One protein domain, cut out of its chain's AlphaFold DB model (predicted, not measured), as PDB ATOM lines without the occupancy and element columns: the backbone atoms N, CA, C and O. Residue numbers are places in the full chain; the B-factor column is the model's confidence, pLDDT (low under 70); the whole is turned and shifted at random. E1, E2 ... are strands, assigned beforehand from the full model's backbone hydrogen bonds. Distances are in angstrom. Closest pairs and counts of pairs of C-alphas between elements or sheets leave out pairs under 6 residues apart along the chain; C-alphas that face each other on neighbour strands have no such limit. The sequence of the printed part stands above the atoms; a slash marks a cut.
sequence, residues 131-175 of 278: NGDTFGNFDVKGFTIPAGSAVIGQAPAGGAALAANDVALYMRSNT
ATOM      1  N   ASN A 131     127.966 -22.844  12.876       96.94
ATOM      2  CA  ASN A 131     127.240 -23.915  12.210       96.94
ATOM      3  C   ASN A 131     127.888 -25.270  12.524       96.94
ATOM      4  O   ASN A 131     129.069 -25.480  12.251       96.94
ATOM      5  N   GLY A 132     127.085 -26.212  13.013       97.31
ATOM      6  CA  GLY A 132     127.551 -27.515  13.472       97.31
ATOM      7  C   GLY A 132     127.830 -27.592  14.970       97.31
ATOM      8  O   GLY A 132     128.073 -28.701  15.439       97.31
ATOM      9  N   ASP A 133     127.737 -26.485  15.714       98.38
ATOM     10  CA  ASP A 133     127.798 -26.528  17.175       98.38
ATOM     11  C   ASP A 133     126.683 -27.398  17.748       98.38
ATOM     12  O   ASP A 133     125.561 -27.430  17.232       98.38
ATOM     13  N   THR A 134     126.986 -28.084  18.846       97.44
ATOM     14  CA  THR A 134     126.044 -28.965  19.534       97.44
ATOM     15  C   THR A 134     125.689 -28.392  20.900       97.44
ATOM     16  O   THR A 134     126.554 -28.187  21.749       97.44
ATOM     17  N   PHE A 135     124.391 -28.221  21.137       96.00
ATOM     18  CA  PHE A 135     123.819 -27.856  22.427       96.00
ATOM     19  C   PHE A 135     122.882 -28.973  22.878       96.00
ATOM     20  O   PHE A 135     121.716 -29.038  22.482       96.00
ATOM     21  N   GLY A 136     123.428 -29.887  23.685       94.94
ATOM     22  CA  GLY A 136     122.703 -31.056  24.177       94.94
ATOM     23  C   GLY A 136     122.207 -31.914  23.016       94.94
ATOM     24  O   GLY A 136     122.992 -32.336  22.164       94.94
ATOM     25  N   ASN A 137     120.894 -32.117  22.950       94.94
ATOM     26  CA  ASN A 137     120.268 -32.969  21.936       94.94
ATOM     27  C   ASN A 137     120.036 -32.257  20.594       94.94
ATOM     28  O   ASN A 137     119.281 -32.762  19.757       94.94
ATOM     29  N   PHE A 138     120.638 -31.084  20.377       96.25
ATOM     30  CA  PHE A 138     120.489 -30.289  19.162       96.25
ATOM     31  C   PHE A 138     121.830 -29.906  18.547       96.25
ATOM     32  O   PHE A 138     122.743 -29.485  19.246       96.25
ATOM     33  N   ASP A 139     121.887 -29.931  17.220       97.56
ATOM     34  CA  ASP A 139     122.953 -29.296  16.452       97.56
ATOM     35  C   ASP A 139     122.435 -28.037  15.760       97.56
ATOM     36  O   ASP A 139     121.335 -28.031  15.184       97.56
ATOM     37  N   VAL A 140     123.278 -27.016  15.699       97.75
ATOM     38  CA  VAL A 140     123.087 -25.837  14.860       97.75
ATOM     39  C   VAL A 140     123.206 -26.248  13.399       97.75
ATOM     40  O   VAL A 140     124.166 -26.896  12.983       97.75
ATOM     41  N   LYS A 141     122.194 -25.894  12.607       95.75
ATOM     42  CA  LYS A 141     122.145 -26.149  11.161       95.75
ATOM     43  C   LYS A 141     122.255 -24.862  10.337       95.75
ATOM     44  O   LYS A 141     122.396 -24.943   9.116       95.75
ATOM     45  N   GLY A 142     122.184 -23.694  10.979       95.56
ATOM     46  CA  GLY A 142     122.435 -22.390  10.369       95.56
ATOM     47  C   GLY A 142     121.693 -21.245  11.060       95.56
ATOM     48  O   GLY A 142     121.032 -21.439  12.075       95.56
ATOM     49  N   PHE A 143     121.775 -20.060  10.455       95.19
ATOM     50  CA  PHE A 143     121.239 -18.795  10.989       95.19
ATOM     51  C   PHE A 143     120.095 -18.231  10.136       95.19
ATOM     52  O   PHE A 143     119.807 -17.035  10.095       95.19
ATOM     53  N   THR A 144     119.443 -19.111   9.385       92.88
ATOM     54  CA  THR A 144     118.323 -18.777   8.514       92.88
ATOM     55  C   THR A 144     117.380 -19.964   8.456       92.88
ATOM     56  O   THR A 144     117.826 -21.112   8.381       92.88
ATOM     57  N   ILE A 145     116.076 -19.701   8.446       89.75
ATOM     58  CA  ILE A 145     115.068 -20.757   8.344       89.75
ATOM     59  C   ILE A 145     115.120 -21.390   6.943       89.75
ATOM     60  O   ILE A 145     114.831 -20.702   5.957       89.75
ATOM     61  N   PRO A 146     115.418 -22.699   6.810       89.19
ATOM     62  CA  PRO A 146     115.485 -23.341   5.503       89.19
ATOM     63  C   PRO A 146     114.120 -23.401   4.817       89.19
ATOM     64  O   PRO A 146     113.097 -23.667   5.458       89.19
ATOM     65  N   ALA A 147     114.115 -23.249   3.492       85.81
ATOM     66  CA  ALA A 147     112.918 -23.415   2.675       85.81
ATOM     67  C   ALA A 147     112.255 -24.787   2.898       85.81
ATOM     68  O   ALA A 147     112.921 -25.820   2.936       85.81
ATOM     69  N   GLY A 148     110.927 -24.791   3.035       78.31
ATOM     70  CA  GLY A 148     110.151 -26.011   3.276       78.31
ATOM     71  C   GLY A 148     110.210 -26.541   4.712       78.31
ATOM     72  O   GLY A 148     109.631 -27.594   4.980       78.31
ATOM     73  N   SER A 149     110.860 -25.834   5.646       76.50
ATOM     74  CA  SER A 149     110.744 -26.150   7.072       76.50
ATOM     75  C   SER A 149     109.305 -25.941   7.536       76.50
ATOM     76  O   SER A 149     108.726 -24.877   7.318       76.50
ATOM     77  N   ALA A 150     108.731 -26.947   8.196       66.69
ATOM     78  CA  ALA A 150     107.499 -26.772   8.951       66.69
ATOM     79  C   ALA A 150     107.820 -25.898  10.168       66.69
ATOM     80  O   ALA A 150     108.282 -26.392  11.194       66.69
ATOM     81  N   VAL A 151     107.658 -24.584  10.023       66.06
ATOM     82  CA  VAL A 151     107.818 -23.650  11.133       66.06
ATOM     83  C   VAL A 151     106.562 -23.748  11.989       66.06
ATOM     84  O   VAL A 151     105.497 -23.263  11.612       66.06
ATOM     85  N   ILE A 152     106.674 -24.439  13.120       57.38
ATOM     86  CA  ILE A 152     105.630 -24.486  14.142       57.38
ATOM     87  C   ILE A 152     106.030 -23.462  15.198       57.38
ATOM     88  O   ILE A 152     106.798 -23.770  16.103       57.38
ATOM     89  N   GLY A 153     105.582 -22.218  15.046       60.62
ATOM     90  CA  GLY A 153     105.907 -21.187  16.024       60.62
ATOM     91  C   GLY A 153     105.546 -19.778  15.592       60.62
ATOM     92  O   GLY A 153     105.520 -19.440  14.409       60.62
ATOM     93  N   GLN A 154     105.270 -18.958  16.594       62.41
ATOM     94  CA  GLN A 154     105.145 -17.515  16.471       62.41
ATOM     95  C   GLN A 154     106.472 -16.890  16.916       62.41
ATOM     96  O   GLN A 154     107.143 -17.458  17.781       62.41
ATOM     97  N   ALA A 155     106.873 -15.755  16.336       62.12
ATOM     98  CA  ALA A 155     108.031 -15.025  16.844       62.12
ATOM     99  C   ALA A 155     107.855 -14.717  18.352       62.12
ATOM    100  O   ALA A 155     106.711 -14.640  18.830       62.12
ATOM    101  N   PRO A 156     108.959 -14.535  19.106       59.69
ATOM    102  CA  PRO A 156     108.899 -14.185  20.524       59.69
ATOM    103  C   PRO A 156     107.907 -13.041  20.802       59.69
ATOM    104  O   PRO A 156     107.706 -12.167  19.958       59.69
ATOM    105  N   ALA A 157     107.266 -13.063  21.977       60.31
ATOM    106  CA  ALA A 157     106.305 -12.045  22.431       60.31
ATOM    107  C   ALA A 157     105.059 -11.839  21.534       60.31
ATOM    108  O   ALA A 157     104.468 -10.761  21.514       60.31
ATOM    109  N   GLY A 158     104.622 -12.871  20.802       63.28
ATOM    110  CA  GLY A 158     103.415 -12.788  19.970       63.28
ATOM    111  C   GLY A 158     103.625 -12.038  18.653       63.28
ATOM    112  O   GLY A 158     102.659 -11.542  18.070       63.28
ATOM    113  N   GLY A 159     104.869 -11.967  18.167       67.31
ATOM    114  CA  GLY A 159     105.211 -11.366  16.877       67.31
ATOM    115  C   GLY A 159     104.627 -12.117  15.670       67.31
ATOM    116  O   GLY A 159     103.794 -13.010  15.804       67.31
ATOM    117  N   ALA A 160     105.037 -11.746  14.457       73.50
ATOM    118  CA  ALA A 160     104.589 -12.435  13.245       73.50
ATOM    119  C   ALA A 160     105.027 -13.915  13.237       73.50
ATOM    120  O   ALA A 160     105.988 -14.301  13.901       73.50
ATOM    121  N   ALA A 161     104.318 -14.757  12.483       79.12
ATOM    122  CA  ALA A 161     104.793 -16.112  12.219       79.12
ATOM    123  C   ALA A 161     106.116 -16.043  11.444       79.12
ATOM    124  O   ALA A 161     106.219 -15.296  10.471       79.12
ATOM    125  N   LEU A 162     107.101 -16.824  11.882       80.31
ATOM    126  CA  LEU A 162     108.387 -16.935  11.204       80.31
ATOM    127  C   LEU A 162     108.215 -17.674   9.865       80.31
ATOM    128  O   LEU A 162     107.459 -18.646   9.767       80.31
ATOM    129  N   ALA A 163     108.920 -17.222   8.833       83.56
ATOM    130  CA  ALA A 163     108.843 -17.736   7.473       83.56
ATOM    131  C   ALA A 163     110.205 -18.229   6.961       83.56
ATOM    132  O   ALA A 163     111.267 -17.965   7.519       83.56
ATOM    133  N   ALA A 164     110.177 -18.983   5.861       87.25
ATOM    134  CA  ALA A 164     111.402 -19.401   5.192       87.25
ATOM    135  C   ALA A 164     112.241 -18.184   4.770       87.25
ATOM    136  O   ALA A 164     111.710 -17.231   4.199       87.25
ATOM    137  N   ASN A 165     113.557 -18.299   4.946       88.12
ATOM    138  CA  ASN A 165     114.559 -17.255   4.728       88.12
ATOM    139  C   ASN A 165     114.586 -16.122   5.767       88.12
ATOM    140  O   ASN A 165     115.399 -15.211   5.614       88.12
ATOM    141  N   ASP A 166     113.773 -16.181   6.825       88.88
ATOM    142  CA  ASP A 166     113.941 -15.270   7.957       88.88
ATOM    143  C   ASP A 166     115.242 -15.583   8.710       88.88
ATOM    144  O   ASP A 166     115.667 -16.743   8.806       88.88
ATOM    145  N   VAL A 167     115.858 -14.534   9.259       90.31
ATOM    146  CA  VAL A 167     117.041 -14.629  10.123       90.31
ATOM    147  C   VAL A 167     116.625 -15.245  11.456       90.31
ATOM    148  O   VAL A 167     115.769 -14.705  12.156       90.31
ATOM    149  N   ALA A 168     117.203 -16.397  11.793       90.56
ATOM    150  CA  ALA A 168     116.899 -17.124  13.022       90.56
ATOM    151  C   ALA A 168     117.992 -18.148  13.327       90.56
ATOM    152  O   ALA A 168     118.494 -18.795  12.410       90.56
ATOM    153  N   LEU A 169     118.284 -18.384  14.607       93.06
ATOM    154  CA  LEU A 169     119.067 -19.550  15.006       93.06
ATOM    155  C   LEU A 169     118.266 -20.824  14.695       93.06
ATOM    156  O   LEU A 169     117.217 -21.074  15.292       93.06
ATOM    157  N   TYR A 170     118.748 -21.624  13.745       92.44
ATOM    158  CA  TYR A 170     118.087 -22.846  13.308       92.44
ATOM    159  C   TYR A 170     118.846 -24.076  13.791       92.44
ATOM    160  O   TYR A 170     119.979 -24.339  13.386       92.44
ATOM    161  N   MET A 171     118.180 -24.865  14.629       93.44
ATOM    162  CA  MET A 171     118.740 -26.063  15.243       93.44
ATOM    163  C   MET A 171     117.862 -27.273  14.938       93.44
ATOM    164  O   MET A 171     116.652 -27.153  14.723       93.44
ATOM    165  N   ARG A 172     118.470 -28.456  14.905       92.25
ATOM    166  CA  ARG A 172     117.748 -29.721  14.748       92.25
ATOM    167  C   ARG A 172     118.249 -30.753  15.716       92.25
ATOM    168  O   ARG A 172     119.432 -30.767  16.032       92.25
ATOM    169  N   SER A 173     117.336 -31.621  16.142       93.69
ATOM    170  CA  SER A 173     117.727 -32.692  17.033       93.69
ATOM    171  C   SER A 173     118.745 -33.597  16.344       93.69
ATOM    172  O   SER A 173     118.620 -33.886  15.149       93.69
ATOM    173  N   ASN A 174     119.789 -33.955  17.080       95.69
ATOM    174  CA  ASN A 174     120.894 -34.788  16.609       95.69
ATOM    175  C   ASN A 174     120.756 -36.253  17.053       95.69
ATOM    176  O   ASN A 174     121.526 -37.107  16.618       95.69
ATOM    177  N   THR A 175     119.743 -36.536  17.868       93.31
ATOM    178  CA  THR A 175     119.382 -37.853  18.379       93.31
ATOM    179  C   THR A 175     117.865 -38.006  18.359       93.31
ATOM    180  O   THR A 175     117.131 -37.023  18.270       93.31
TER     181      THR A 175
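This is residues 131 to 175 of the 278 residues of the protein "S-layer domain-containing protein" of Deltaproteobacteria bacterium (UniProt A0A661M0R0). There is little regular structure here: a two-stranded hairpin of E1 and E2, with a long loop, residues 145 to 166, joining one end of the strands. Just before E1, residues 134 to 135 fold back in a short antiparallel pairing with residues 138 to 139 of E1. The printed part has 45 residues, no named helix and two named strands, E1 then E2, class all strand, with only 14 residues in them. It is only just compact, close to loose, with a radius of gyration of the C-alphas of 11.1 A and spans of 28 by 21 by 15 A.

Find C-alpha 138 at (120.489, -30.289, 19.162); from there E1, residues 138 to 144, runs 15.8 A. E2, residues 167 to 173, runs 19.4 A to C-alpha 173 at (117.727, -32.692, 17.033).

E1 and E2 are antiparallel neighbours, their directions at 157 degrees. Look for N 141 and O 170, 2.8 A apart, and N 172 and O 139, 2.9 A apart, within hydrogen-bond range.

The farthest C-alphas, of Gly 159 and Thr 175, are 30.1 A apart. The printed part has no cut, and the link E1 to E2 is long. Residues 150 to 159 have pLDDT under 70.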